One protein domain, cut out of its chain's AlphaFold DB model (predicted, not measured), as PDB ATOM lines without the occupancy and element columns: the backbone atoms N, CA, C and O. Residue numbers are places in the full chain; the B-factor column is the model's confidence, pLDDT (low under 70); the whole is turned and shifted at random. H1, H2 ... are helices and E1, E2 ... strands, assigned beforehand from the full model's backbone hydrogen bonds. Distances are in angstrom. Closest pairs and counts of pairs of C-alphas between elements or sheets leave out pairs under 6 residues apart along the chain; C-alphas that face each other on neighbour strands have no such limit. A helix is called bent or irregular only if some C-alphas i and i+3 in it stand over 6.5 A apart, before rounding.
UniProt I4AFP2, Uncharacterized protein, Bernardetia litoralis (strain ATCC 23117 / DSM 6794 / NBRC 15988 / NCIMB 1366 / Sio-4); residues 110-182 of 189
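AT A GLANCE: This is residues 110 to 182 of the 189 residues of an uncharacterized protein of Bernardetia litoralis (strain ATCC 23117 / DSM 6794 / NBRC 15988 / NCIMB 1366 / Sio-4) (UniProt I4AFP2). A strongly twisted sheet of three antiparallel strands, E1, E2 and E3, makes one wall of this domain, and the helix H2 covers one face of it, running slantwise over E2. The short helix H1 packs on H2 on its side away from the sheet, so that H2 lies in the middle, between the sheet and H1. The printed part has 73 residues, with three named strands and two named helices in the order E1, E2, E3, H1, H2; the sheet's order is E1 - E2 - E3, and the class is mixed, helices and strands. The whole is only just compact, close to loose, with a radius of gyration of the C-alphas of 13.2 A, and its C-alphas span 39 by 28 by 20 A.

HOW THE PARTS SIT: Go along from Ser 110 and you come first to the sheet, with E1 at residues 119 to 129, E2 at residues 132 to 140 and E3 at residues 146 to 151. These strands form a meander, each strand the antiparallel neighbour of the one before. E1 and E2 are a hairpin, with 157 degrees between their directions; look at N 121 and O 138, 2.8 A apart, and N 134 and O 127, 2.8 A apart, both within hydrogen-bond range. E2 and E3 are a second hairpin, with 153 degrees between their directions; here N 139 and O 147 are 2.8 A apart and N 151 and O 135 are 2.9 A apart, also within hydrogen-bond range. E1 and E3 are the edge strands and E2 is the inner one. Further on, H2, residues 168 to 182, is on one face of this sheet, an arrangement of two layers, at a height over the sheet of 9.6 A. It lies over E2, and its line stands at 48 degrees to that of E2 on the local plane, slantwise to the strands. The closest C-alphas of E2 and H2 are those of Ile 137 and Ile 174, 7.8 A apart; for E3 and H2 they are those of Tyr 151 and Lys 178, 7.5 A apart. E1 and H2 are near each other, with 5 pairs of C-alphas within 10 A. H1, residues 160 to 163, touches H2, and the closest C-alphas are those of Ser 160 and Leu 175, 5.2 A apart. H1 is not on the sheet, and it is apart from E1 and from E2. In H2, 5 of 11 O i to N i+4 pairs and 9 of 12 O i to N i+3 pairs are within hydrogen-bond range, while H1 is too short for any O i to N i+4 pair.

IN THESE COORDINATES: Find C-alpha 119 at (246.645, 277.489, 248.249); from there E1 runs 23.3 A to C-alpha 129 and bends by 83 degrees at residue 126. E2 runs 24.4 A from Lys 132 to Asp 140, and E3 runs 16.4 A from Lys 146 to Tyr 151. H1 begins at C-alpha 160, at (239.521, 261.006, 239.669), and spans 5.2 A. H2 runs 25.0 A from Tyr 168 to C-alpha 182 at (253.033, 259.134, 237.961); it is irregular, with C-alphas 169 and 172 8.6 A apart.

THE WHOLE: The two C-alphas farthest apart are those of Lys 112 and Gly 131, at 40.5 A. The printed part has no cut. The links E1 to E2, E2 to E3 and H1 to H2 are tight, and the link E3 to H1, with 8 residues, is short. The mean pLDDT of the printed part is 84.2; look for values under 70 at residues 110 to 114 and 178 to 182, where the model's confidence is low.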
ATOM      1  N   SER A 110     228.255 275.109 249.663       60.47
ATOM      2  CA  SER A 110     226.790 275.180 249.669       60.47
ATOM      3  C   SER A 110     226.268 276.594 249.966       60.47
ATOM      4  O   SER A 110     225.121 276.901 249.640       60.47
ATOM      5  N   SER A 111     227.106 277.471 250.532       60.59
ATOM      6  CA  SER A 111     226.797 278.881 250.788       60.59
ATOM      7  C   SER A 111     227.182 279.773 249.605       60.59
ATOM      8  O   SER A 111     228.173 279.509 248.932       60.59
ATOM      9  N   LYS A 112     226.477 280.896 249.417       56.31
ATOM     10  CA  LYS A 112     226.880 281.974 248.486       56.31
ATOM     11  C   LYS A 112     228.087 282.798 248.969       56.31
ATOM     12  O   LYS A 112     228.454 283.750 248.295       56.31
ATOM     13  N   MET A 113     228.648 282.500 250.144       63.44
ATOM     14  CA  MET A 113     229.885 283.142 250.591       63.44
ATOM     15  C   MET A 113     230.990 282.760 249.625       63.44
ATOM     16  O   MET A 113     231.236 281.569 249.489       63.44
ATOM     17  N   GLU A 114     231.600 283.755 248.984       66.50
ATOM     18  CA  GLU A 114     232.825 283.619 248.201       66.50
ATOM     19  C   GLU A 114     234.012 283.668 249.169       66.50
ATOM     20  O   GLU A 114     234.249 284.660 249.851       66.50
ATOM     21  N   PHE A 115     234.716 282.553 249.264       73.69
ATOM     22  CA  PHE A 115     235.954 282.379 249.991       73.69
ATOM     23  C   PHE A 115     237.064 282.412 248.953       73.69
ATOM     24  O   PHE A 115     236.895 281.917 247.832       73.69
ATOM     25  N   GLU A 116     238.198 282.996 249.321       83.44
ATOM     26  CA  GLU A 116     239.386 282.896 248.490       83.44
ATOM     27  C   GLU A 116     239.725 281.422 248.270       83.44
ATOM     28  O   GLU A 116     239.606 280.585 249.170       83.44
ATOM     29  N   ARG A 117     240.117 281.098 247.037       85.75
ATOM     30  CA  ARG A 117     240.579 279.756 246.700       85.75
ATOM     31  C   ARG A 117     241.787 279.420 247.585       85.75
ATOM     32  O   ARG A 117     242.714 280.229 247.620       85.75
ATOM     33  N   PRO A 118     241.825 278.237 248.224       90.50
ATOM     34  CA  PRO A 118     242.951 277.860 249.056       90.50
ATOM     35  C   PRO A 118     244.209 277.643 248.216       90.50
ATOM     36  O   PRO A 118     244.148 277.217 247.053       90.50
ATOM     37  N   GLU A 119     245.364 277.883 248.825       92.75
ATOM     38  CA  GLU A 119     246.645 277.489 248.249       92.75
ATOM     39  C   GLU A 119     246.850 275.978 248.426       92.75
ATOM     40  O   GLU A 119     246.674 275.429 249.514       92.75
ATOM     41  N   PHE A 120     247.235 275.287 247.350       92.12
ATOM     42  CA  PHE A 120     247.537 273.856 247.384       92.12
ATOM     43  C   PHE A 120     249.034 273.635 247.594       92.12
ATOM     44  O   PHE A 120     249.825 273.697 246.648       92.12
ATOM     45  N   ILE A 121     249.412 273.292 248.819       93.25
ATOM     46  CA  ILE A 121     250.795 273.037 249.214       93.25
ATOM     47  C   ILE A 121     251.047 271.527 249.165       93.25
ATOM     48  O   ILE A 121     250.468 270.754 249.932       93.25
ATOM     49  N   LYS A 122     251.902 271.076 248.241       90.25
ATOM     50  CA  LYS A 122     252.329 269.671 248.183       90.25
ATOM     51  C   LYS A 122     253.500 269.456 249.127       90.25
ATOM     52  O   LYS A 122     254.520 270.122 248.997       90.25
ATOM     53  N   ASN A 123     253.368 268.472 250.005       86.88
ATOM     54  CA  ASN A 123     254.431 268.072 250.909       86.88
ATOM     55  C   ASN A 123     254.954 266.703 250.469       86.88
ATOM     56  O   ASN A 123     254.270 265.684 250.605       86.88
ATOM     57  N   ASP A 124     256.177 266.693 249.941       80.19
ATOM     58  CA  ASP A 124     256.842 265.473 249.468       80.19
ATOM     59  C   ASP A 124     257.430 264.628 250.612       80.19
ATOM     60  O   ASP A 124     257.892 263.507 250.387       80.19
ATOM     61  N   SER A 125     257.385 265.130 251.850       86.94
ATOM     62  CA  SER A 125     257.734 264.361 253.043       86.94
ATOM     63  C   SER A 125     256.810 263.154 253.203       86.94
ATOM     64  O   SER A 125     255.584 263.267 253.134       86.94
ATOM     65  N   ILE A 126     257.418 261.996 253.451       91.38
ATOM     66  CA  ILE A 126     256.705 260.745 253.696       91.38
ATOM     67  C   ILE A 126     256.385 260.652 255.187       91.38
ATOM     68  O   ILE A 126     257.280 260.730 256.027       91.38
ATOM     69  N   VAL A 127     255.106 260.463 255.507       91.50
ATOM     70  CA  VAL A 127     254.610 260.237 256.869       91.50
ATOM     71  C   VAL A 127     253.948 258.867 256.923       91.50
ATOM     72  O   VAL A 127     253.178 258.510 256.030       91.50
ATOM     73  N   SER A 128     254.229 258.089 257.968       91.12
ATOM     74  CA  SER A 128     253.562 256.804 258.173       91.12
ATOM     75  C   SER A 128     252.170 257.025 258.764       91.12
ATOM     76  O   SER A 128     252.034 257.475 259.901       91.12
ATOM     77  N   VAL A 129     251.128 256.701 258.000       85.50
ATOM     78  CA  VAL A 129     249.726 256.747 258.436       85.50
ATOM     79  C   VAL A 129     249.183 255.326 258.404       85.50
ATOM     80  O   VAL A 129     249.175 254.686 257.355       85.50
ATOM     81  N   MET A 130     248.763 254.801 259.559       83.44
ATOM     82  CA  MET A 130     248.300 253.408 259.703       83.44
ATOM     83  C   MET A 130     249.308 252.367 259.165       83.44
ATOM     84  O   MET A 130     248.927 251.372 258.547       83.44
ATOM     85  N   GLY A 131     250.610 252.611 259.355       88.62
ATOM     86  CA  GLY A 131     251.677 251.737 258.850       88.62
ATOM     87  C   GLY A 131     251.862 251.784 257.328       88.62
ATOM     88  O   GLY A 131     252.446 250.864 256.755       88.62
ATOM     89  N   LYS A 132     251.339 252.817 256.655       89.25
ATOM     90  CA  LYS A 132     251.526 253.068 255.223       89.25
ATOM     91  C   LYS A 132     252.241 254.388 255.001       89.25
ATOM     92  O   LYS A 132     251.843 255.415 255.545       89.25
ATOM     93  N   ASP A 133     253.228 254.361 254.122       93.25
ATOM     94  CA  ASP A 133     253.934 255.557 253.676       93.25
ATOM     95  C   ASP A 133     252.994 256.434 252.855       93.25
ATOM     96  O   ASP A 133     252.516 256.037 251.788       93.25
ATOM     97  N   CYS A 134     252.693 257.618 253.374       90.88
ATOM     98  CA  CYS A 134     251.785 258.566 252.753       90.88
ATOM     99  C   CYS A 134     252.510 259.877 252.455       90.88
ATOM    100  O   CYS A 134     253.273 260.385 253.276       90.88
ATOM    101  N   LYS A 135     252.219 260.447 251.287       92.00
ATOM    102  CA  LYS A 135     252.484 261.858 250.995       92.00
ATOM    103  C   LYS A 135     251.333 262.693 251.536       92.00
ATOM    104  O   LYS A 135     250.268 262.147 251.851       92.00
ATOM    105  N   SER A 136     251.508 264.009 251.601       91.75
ATOM    106  CA  SER A 136     250.415 264.897 251.989       91.75
ATOM    107  C   SER A 136     250.243 266.087 251.057       91.75
ATOM    108  O   SER A 136     251.151 266.495 250.330       91.75
ATOM    109  N   ILE A 137     249.024 266.607 251.044       92.38
ATOM    110  CA  ILE A 137     248.674 267.870 250.414       92.38
ATOM    111  C   ILE A 137     247.908 268.700 251.431       92.38
ATOM    112  O   ILE A 137     246.978 268.194 252.056       92.38
ATOM    113  N   THR A 138     248.313 269.948 251.606       93.06
ATOM    114  CA  THR A 138     247.657 270.896 252.501       93.06
ATOM    115  C   THR A 138     246.928 271.936 251.668       93.06
ATOM    116  O   THR A 138     247.512 272.518 250.757       93.06
ATOM    117  N   LEU A 139     245.651 272.146 251.968       91.94
ATOM    118  CA  LEU A 139     244.870 273.281 251.498       91.94
ATOM    119  C   LEU A 139     244.992 274.368 252.561       91.94
ATOM    120  O   LEU A 139     244.559 274.166 253.697       91.94
ATOM    121  N   ASP A 140     245.624 275.481 252.210       92.50
ATOM    122  CA  ASP A 140     245.774 276.647 253.078       92.50
ATOM    123  C   ASP A 140     244.682 277.668 252.752       92.50
ATOM    124  O   ASP A 140     244.670 278.253 251.669       92.50
ATOM    125  N   TRP A 141     243.745 277.852 253.680       89.00
ATOM    126  CA  TRP A 141     242.629 278.789 253.562       89.00
ATOM    127  C   TRP A 141     242.942 280.134 254.229       89.00
ATOM    128  O   TRP A 141     242.040 280.818 254.725       89.00
ATOM    129  N   ASN A 142     244.222 280.510 254.278       88.25
ATOM    130  CA  ASN A 142     244.696 281.732 254.911       88.25
ATOM    131  C   ASN A 142     244.244 281.792 256.384       88.25
ATOM    132  O   ASN A 142     244.554 280.917 257.193       88.25
ATOM    133  N   SER A 143     243.482 282.823 256.747       83.81
ATOM    134  CA  SER A 143     242.985 283.038 258.108       83.81
ATOM    135  C   SER A 143     241.914 282.037 258.556       83.81
ATOM    136  O   SER A 143     241.634 281.973 259.752       83.81
ATOM    137  N   LEU A 144     241.322 281.255 257.643       84.31
ATOM    138  CA  LEU A 144     240.278 280.276 257.977       84.31
ATOM    139  C   LEU A 144     240.845 278.940 258.472       84.31
ATOM    140  O   LEU A 144     240.125 278.168 259.102       84.31
ATOM    141  N   GLY A 145     242.129 278.677 258.216       87.31
ATOM    142  CA  GLY A 145     242.820 277.477 258.679       87.31
ATOM    143  C   GLY A 145     243.406 276.639 257.549       87.31
ATOM    144  O   GLY A 145     243.497 277.066 256.402       87.31
ATOM    145  N   LYS A 146     243.849 275.428 257.894       92.00
ATOM    146  CA  LYS A 146     244.531 274.517 256.968       92.00
ATOM    147  C   LYS A 146     243.933 273.123 257.043       92.00
ATOM    148  O   LYS A 146     243.676 272.617 258.133       92.00
ATOM    149  N   GLU A 147     243.794 272.474 255.895       90.75
ATOM    150  CA  GLU A 147     243.323 271.093 255.785       90.75
ATOM    151  C   GLU A 147     244.397 270.223 255.137       90.75
ATOM    152  O   GLU A 147     244.757 270.432 253.981       90.75
ATOM    153  N   THR A 148     244.907 269.224 255.857       91.44
ATOM    154  CA  THR A 148     245.946 268.326 255.335       91.44
ATOM    155  C   THR A 148     245.375 266.951 255.009       91.44
ATOM    156  O   THR A 148     244.855 266.253 255.878       91.44
ATOM    157  N   TYR A 149     245.530 266.531 253.757       90.06
ATOM    158  CA  TYR A 149     245.108 265.232 253.250       90.06
ATOM    159  C   TYR A 149     246.319 264.327 253.043       90.06
ATOM    160  O   TYR A 149     247.215 264.647 252.262       90.06
ATOM    161  N   TYR A 150     246.304 263.154 253.671       89.19
ATOM    162  CA  TYR A 150     247.314 262.116 253.469       89.19
ATOM    163  C   TYR A 150     246.867 261.131 252.388       89.19
ATOM    164  O   TYR A 150     245.689 260.769 252.305       89.19
ATOM    165  N   TYR A 151     247.789 260.708 251.525       88.00
ATOM    166  CA  TYR A 151     247.481 259.779 250.440       88.00
ATOM    167  C   TYR A 151     248.639 258.845 250.100       88.00
ATOM    168  O   TYR A 151     249.812 259.177 250.263       88.00
ATOM    169  N   ASN A 152     248.280 257.678 249.568       88.56
ATOM    170  CA  ASN A 152     249.204 256.677 249.060       88.56
ATOM    171  C   ASN A 152     248.780 256.285 247.633       88.56
ATOM    172  O   ASN A 152     247.632 255.922 247.398       88.56
ATOM    173  N   ASP A 153     249.712 256.327 246.679       83.19
ATOM    174  CA  ASP A 153     249.426 256.133 245.244       83.19
ATOM    175  C   ASP A 153     249.135 254.668 244.847       83.19
ATOM    176  O   ASP A 153     248.908 254.359 243.668       83.19
ATOM    177  N   THR A 154     249.201 253.748 245.812       83.62
ATOM    178  CA  THR A 154     249.040 252.297 245.622       83.62
ATOM    179  C   THR A 154     247.933 251.688 246.481       83.62
ATOM    180  O   THR A 154     247.426 250.621 246.144       83.62
ATOM    181  N   PHE A 155     247.519 252.362 247.553       85.44
ATOM    182  CA  PHE A 155     246.498 251.897 248.486       85.44
ATOM    183  C   PHE A 155     245.236 252.757 248.366       85.44
ATOM    184  O   PHE A 155     245.328 253.979 248.353       85.44
ATOM    185  N   LEU A 156     244.060 252.119 248.280       84.44
ATOM    186  CA  LEU A 156     242.760 252.798 248.126       84.44
ATOM    187  C   LEU A 156     242.736 253.804 246.958       84.44
ATOM    188  O   LEU A 156     242.253 254.928 247.084       84.44
ATOM    189  N   LYS A 157     243.285 253.405 245.805       85.88
ATOM    190  CA  LYS A 157     243.364 254.256 244.613       85.88
ATOM    191  C   LYS A 157     241.962 254.612 244.119       85.88
ATOM    192  O   LYS A 157     241.238 253.722 243.706       85.88
ATOM    193  N   ILE A 158     241.611 255.894 244.079       86.12
ATOM    194  CA  ILE A 158     240.348 256.378 243.504       86.12
ATOM    195  C   ILE A 158     240.600 256.914 242.089       86.12
ATOM    196  O   ILE A 158     241.568 257.646 241.854       86.12
ATOM    197  N   ASP A 159     239.731 256.560 241.147       88.38
ATOM    198  CA  ASP A 159     239.703 257.170 239.821       88.38
ATOM    199  C   ASP A 159     239.099 258.582 239.889       88.38
ATOM    200  O   ASP A 159     237.910 258.761 240.160       88.38
ATOM    201  N   SER A 160     239.929 259.603 239.662       90.06
ATOM    202  CA  SER A 160     239.521 261.006 239.669       90.06
ATOM    203  C   SER A 160     238.561 261.354 238.537       90.06
ATOM    204  O   SER A 160     237.803 262.312 238.683       90.06
ATOM    205  N   GLU A 161     238.536 260.594 237.435       91.12
ATOM    206  CA  GLU A 161     237.599 260.849 236.334       91.12
ATOM    207  C   GLU A 161     236.141 260.707 236.779       91.12
ATOM    208  O   GLU A 161     235.277 261.455 236.314       91.12
ATOM    209  N   LEU A 162     235.881 259.824 237.750       91.56
ATOM    210  CA  LEU A 162     234.560 259.644 238.354       91.56
ATOM    211  C   LEU A 162     234.083 260.882 239.134       91.56
ATOM    212  O   LEU A 162     232.886 261.029 239.372       91.56
ATOM    213  N   PHE A 163     235.002 261.776 239.511       92.50
ATOM    214  CA  PHE A 163     234.743 262.955 240.341       92.50
ATOM    215  C   PHE A 163     235.126 264.273 239.666       92.50
ATOM    216  O   PHE A 163     235.070 265.317 240.303       92.50
ATOM    217  N   LYS A 164     235.471 264.287 238.374       92.88
ATOM    218  CA  LYS A 164     235.978 265.497 237.693       92.88
ATOM    219  C   LYS A 164     235.048 266.714 237.732       92.88
ATOM    220  O   LYS A 164     235.514 267.845 237.650       92.88
ATOM    221  N   SER A 165     233.739 266.483 237.862       91.81
ATOM    222  CA  SER A 165     232.717 267.538 237.972       91.81
ATOM    223  C   SER A 165     232.383 267.931 239.419       91.81
ATOM    224  O   SER A 165     231.572 268.838 239.629       91.81
ATOM    225  N   HIS A 166     232.975 267.253 240.406       92.62
ATOM    226  CA  HIS A 166     232.773 267.486 241.833       92.62
ATOM    227  C   HIS A 166     233.865 268.417 242.372       92.62
ATOM    228  O   HIS A 166     234.974 267.996 242.682       92.62
ATOM    229  N   ASN A 167     233.540 269.700 242.443       89.88
ATOM    230  CA  ASN A 167     234.405 270.762 242.946       89.88
ATOM    231  C   ASN A 167     234.066 271.174 244.392       89.88
ATOM    232  O   ASN A 167     234.741 272.028 244.958       89.88
ATOM    233  N   TYR A 168     233.021 270.601 244.994       86.94
ATOM    234  CA  TYR A 168     232.669 270.847 246.391       86.94
ATOM    235  C   TYR A 168     233.814 270.390 247.301       86.94
ATOM    236  O   TYR A 168     234.295 269.264 247.162       86.94
ATOM    237  N   GLU A 169     234.283 271.283 248.178       85.06
ATOM    238  CA  GLU A 169     235.501 271.082 248.991       85.06
ATOM    239  C   GLU A 169     236.752 270.736 248.143       85.06
ATOM    240  O   GLU A 169     237.664 270.056 248.606       85.06
ATOM    241  N   TYR A 170     236.796 271.164 246.872       88.81
ATOM    242  CA  TYR A 170     237.899 270.914 245.929       88.81
ATOM    243  C   TYR A 170     238.278 269.431 245.733       88.81
ATOM    244  O   TYR A 170     239.427 269.094 245.413       88.81
ATOM    245  N   LEU A 171     237.316 268.515 245.895       88.50
ATOM    246  CA  LEU A 171     237.564 267.073 245.831       88.50
ATOM    247  C   LEU A 171     238.199 266.627 244.501       88.50
ATOM    248  O   LEU A 171     239.150 265.839 244.509       88.50
ATOM    249  N   ASN A 172     237.711 267.125 243.363       89.94
ATOM    250  CA  ASN A 172     238.284 266.836 242.042       89.94
ATOM    251  C   ASN A 172     239.780 267.173 241.960       89.94
ATOM    252  O   ASN A 172     240.565 266.377 241.435       89.94
ATOM    253  N   GLU A 173     240.194 268.325 242.482       89.31
ATOM    254  CA  GLU A 173     241.580 268.781 242.444       89.31
ATOM    255  C   GLU A 173     242.465 267.916 243.336       89.31
ATOM    256  O   GLU A 173     243.506 267.428 242.881       89.31
ATOM    257  N   ILE A 174     242.006 267.637 244.561       89.19
ATOM    258  CA  ILE A 174     242.694 266.746 245.503       89.19
ATOM    259  C   ILE A 174     242.909 265.369 244.868       89.19
ATOM    260  O   ILE A 174     244.003 264.812 244.959       89.19
ATOM    261  N   LEU A 175     241.897 264.808 244.201       88.44
ATOM    262  CA  LEU A 175     242.012 263.505 243.539       88.44
ATOM    263  C   LEU A 175     242.921 263.553 242.301       88.44
ATOM    264  O   LEU A 175     243.689 262.619 242.073       88.44
ATOM    265  N   THR A 176     242.899 264.645 241.534       86.31
ATOM    266  CA  THR A 176     243.711 264.802 240.313       86.31
ATOM    267  C   THR A 176     245.197 264.992 240.622       86.31
ATOM    268  O   THR A 176     246.062 264.433 239.941       86.31
ATOM    269  N   ILE A 177     245.526 265.772 241.657       79.19
ATOM    270  CA  ILE A 177     246.916 266.041 242.050       79.19
ATOM    271  C   ILE A 177     247.640 264.744 242.431       79.19
ATOM    272  O   ILE A 177     248.803 264.574 242.055       79.19
ATOM    273  N   LYS A 178     246.934 263.808 243.079       63.16
ATOM    274  CA  LYS A 178     247.451 262.471 243.417       63.16
ATOM    275  C   LYS A 178     247.862 261.690 242.167       63.16
ATOM    276  O   LYS A 178     248.923 261.076 242.129       63.16
ATOM    277  N   GLN A 179     247.074 261.763 241.095       58.97
ATOM    278  CA  GLN A 179     247.347 260.998 239.874       58.97
ATOM    279  C   GLN A 179     248.536 261.537 239.063       58.97
ATOM    280  O   GLN A 179     249.283 260.759 238.463       58.97
ATOM    281  N   LYS A 180     248.776 262.857 239.078       54.66
ATOM    282  CA  LYS A 180     249.895 263.480 238.341       54.66
ATOM    283  C   LYS A 180     251.283 263.128 238.898       54.66
ATOM    284  O   LYS A 180     252.277 263.364 238.215       54.66
ATOM    285  N   GLY A 181     251.365 262.490 240.069       48.34
ATOM    286  CA  GLY A 181     252.609 261.945 240.628       48.34
ATOM    287  C   GLY A 181     253.233 260.784 239.836       48.34
ATOM    288  O   GLY A 181     254.359 260.398 240.138       48.34
ATOM    289  N   LYS A 182     252.545 260.241 238.814       38.16
ATOM    290  CA  LYS A 182     253.033 259.134 237.961       38.16
ATOM    291  C   LYS A 182     253.368 259.503 236.508       38.16
ATOM    292  O   LYS A 182     253.644 258.610 235.719       38.16
TER     293      LYS A 182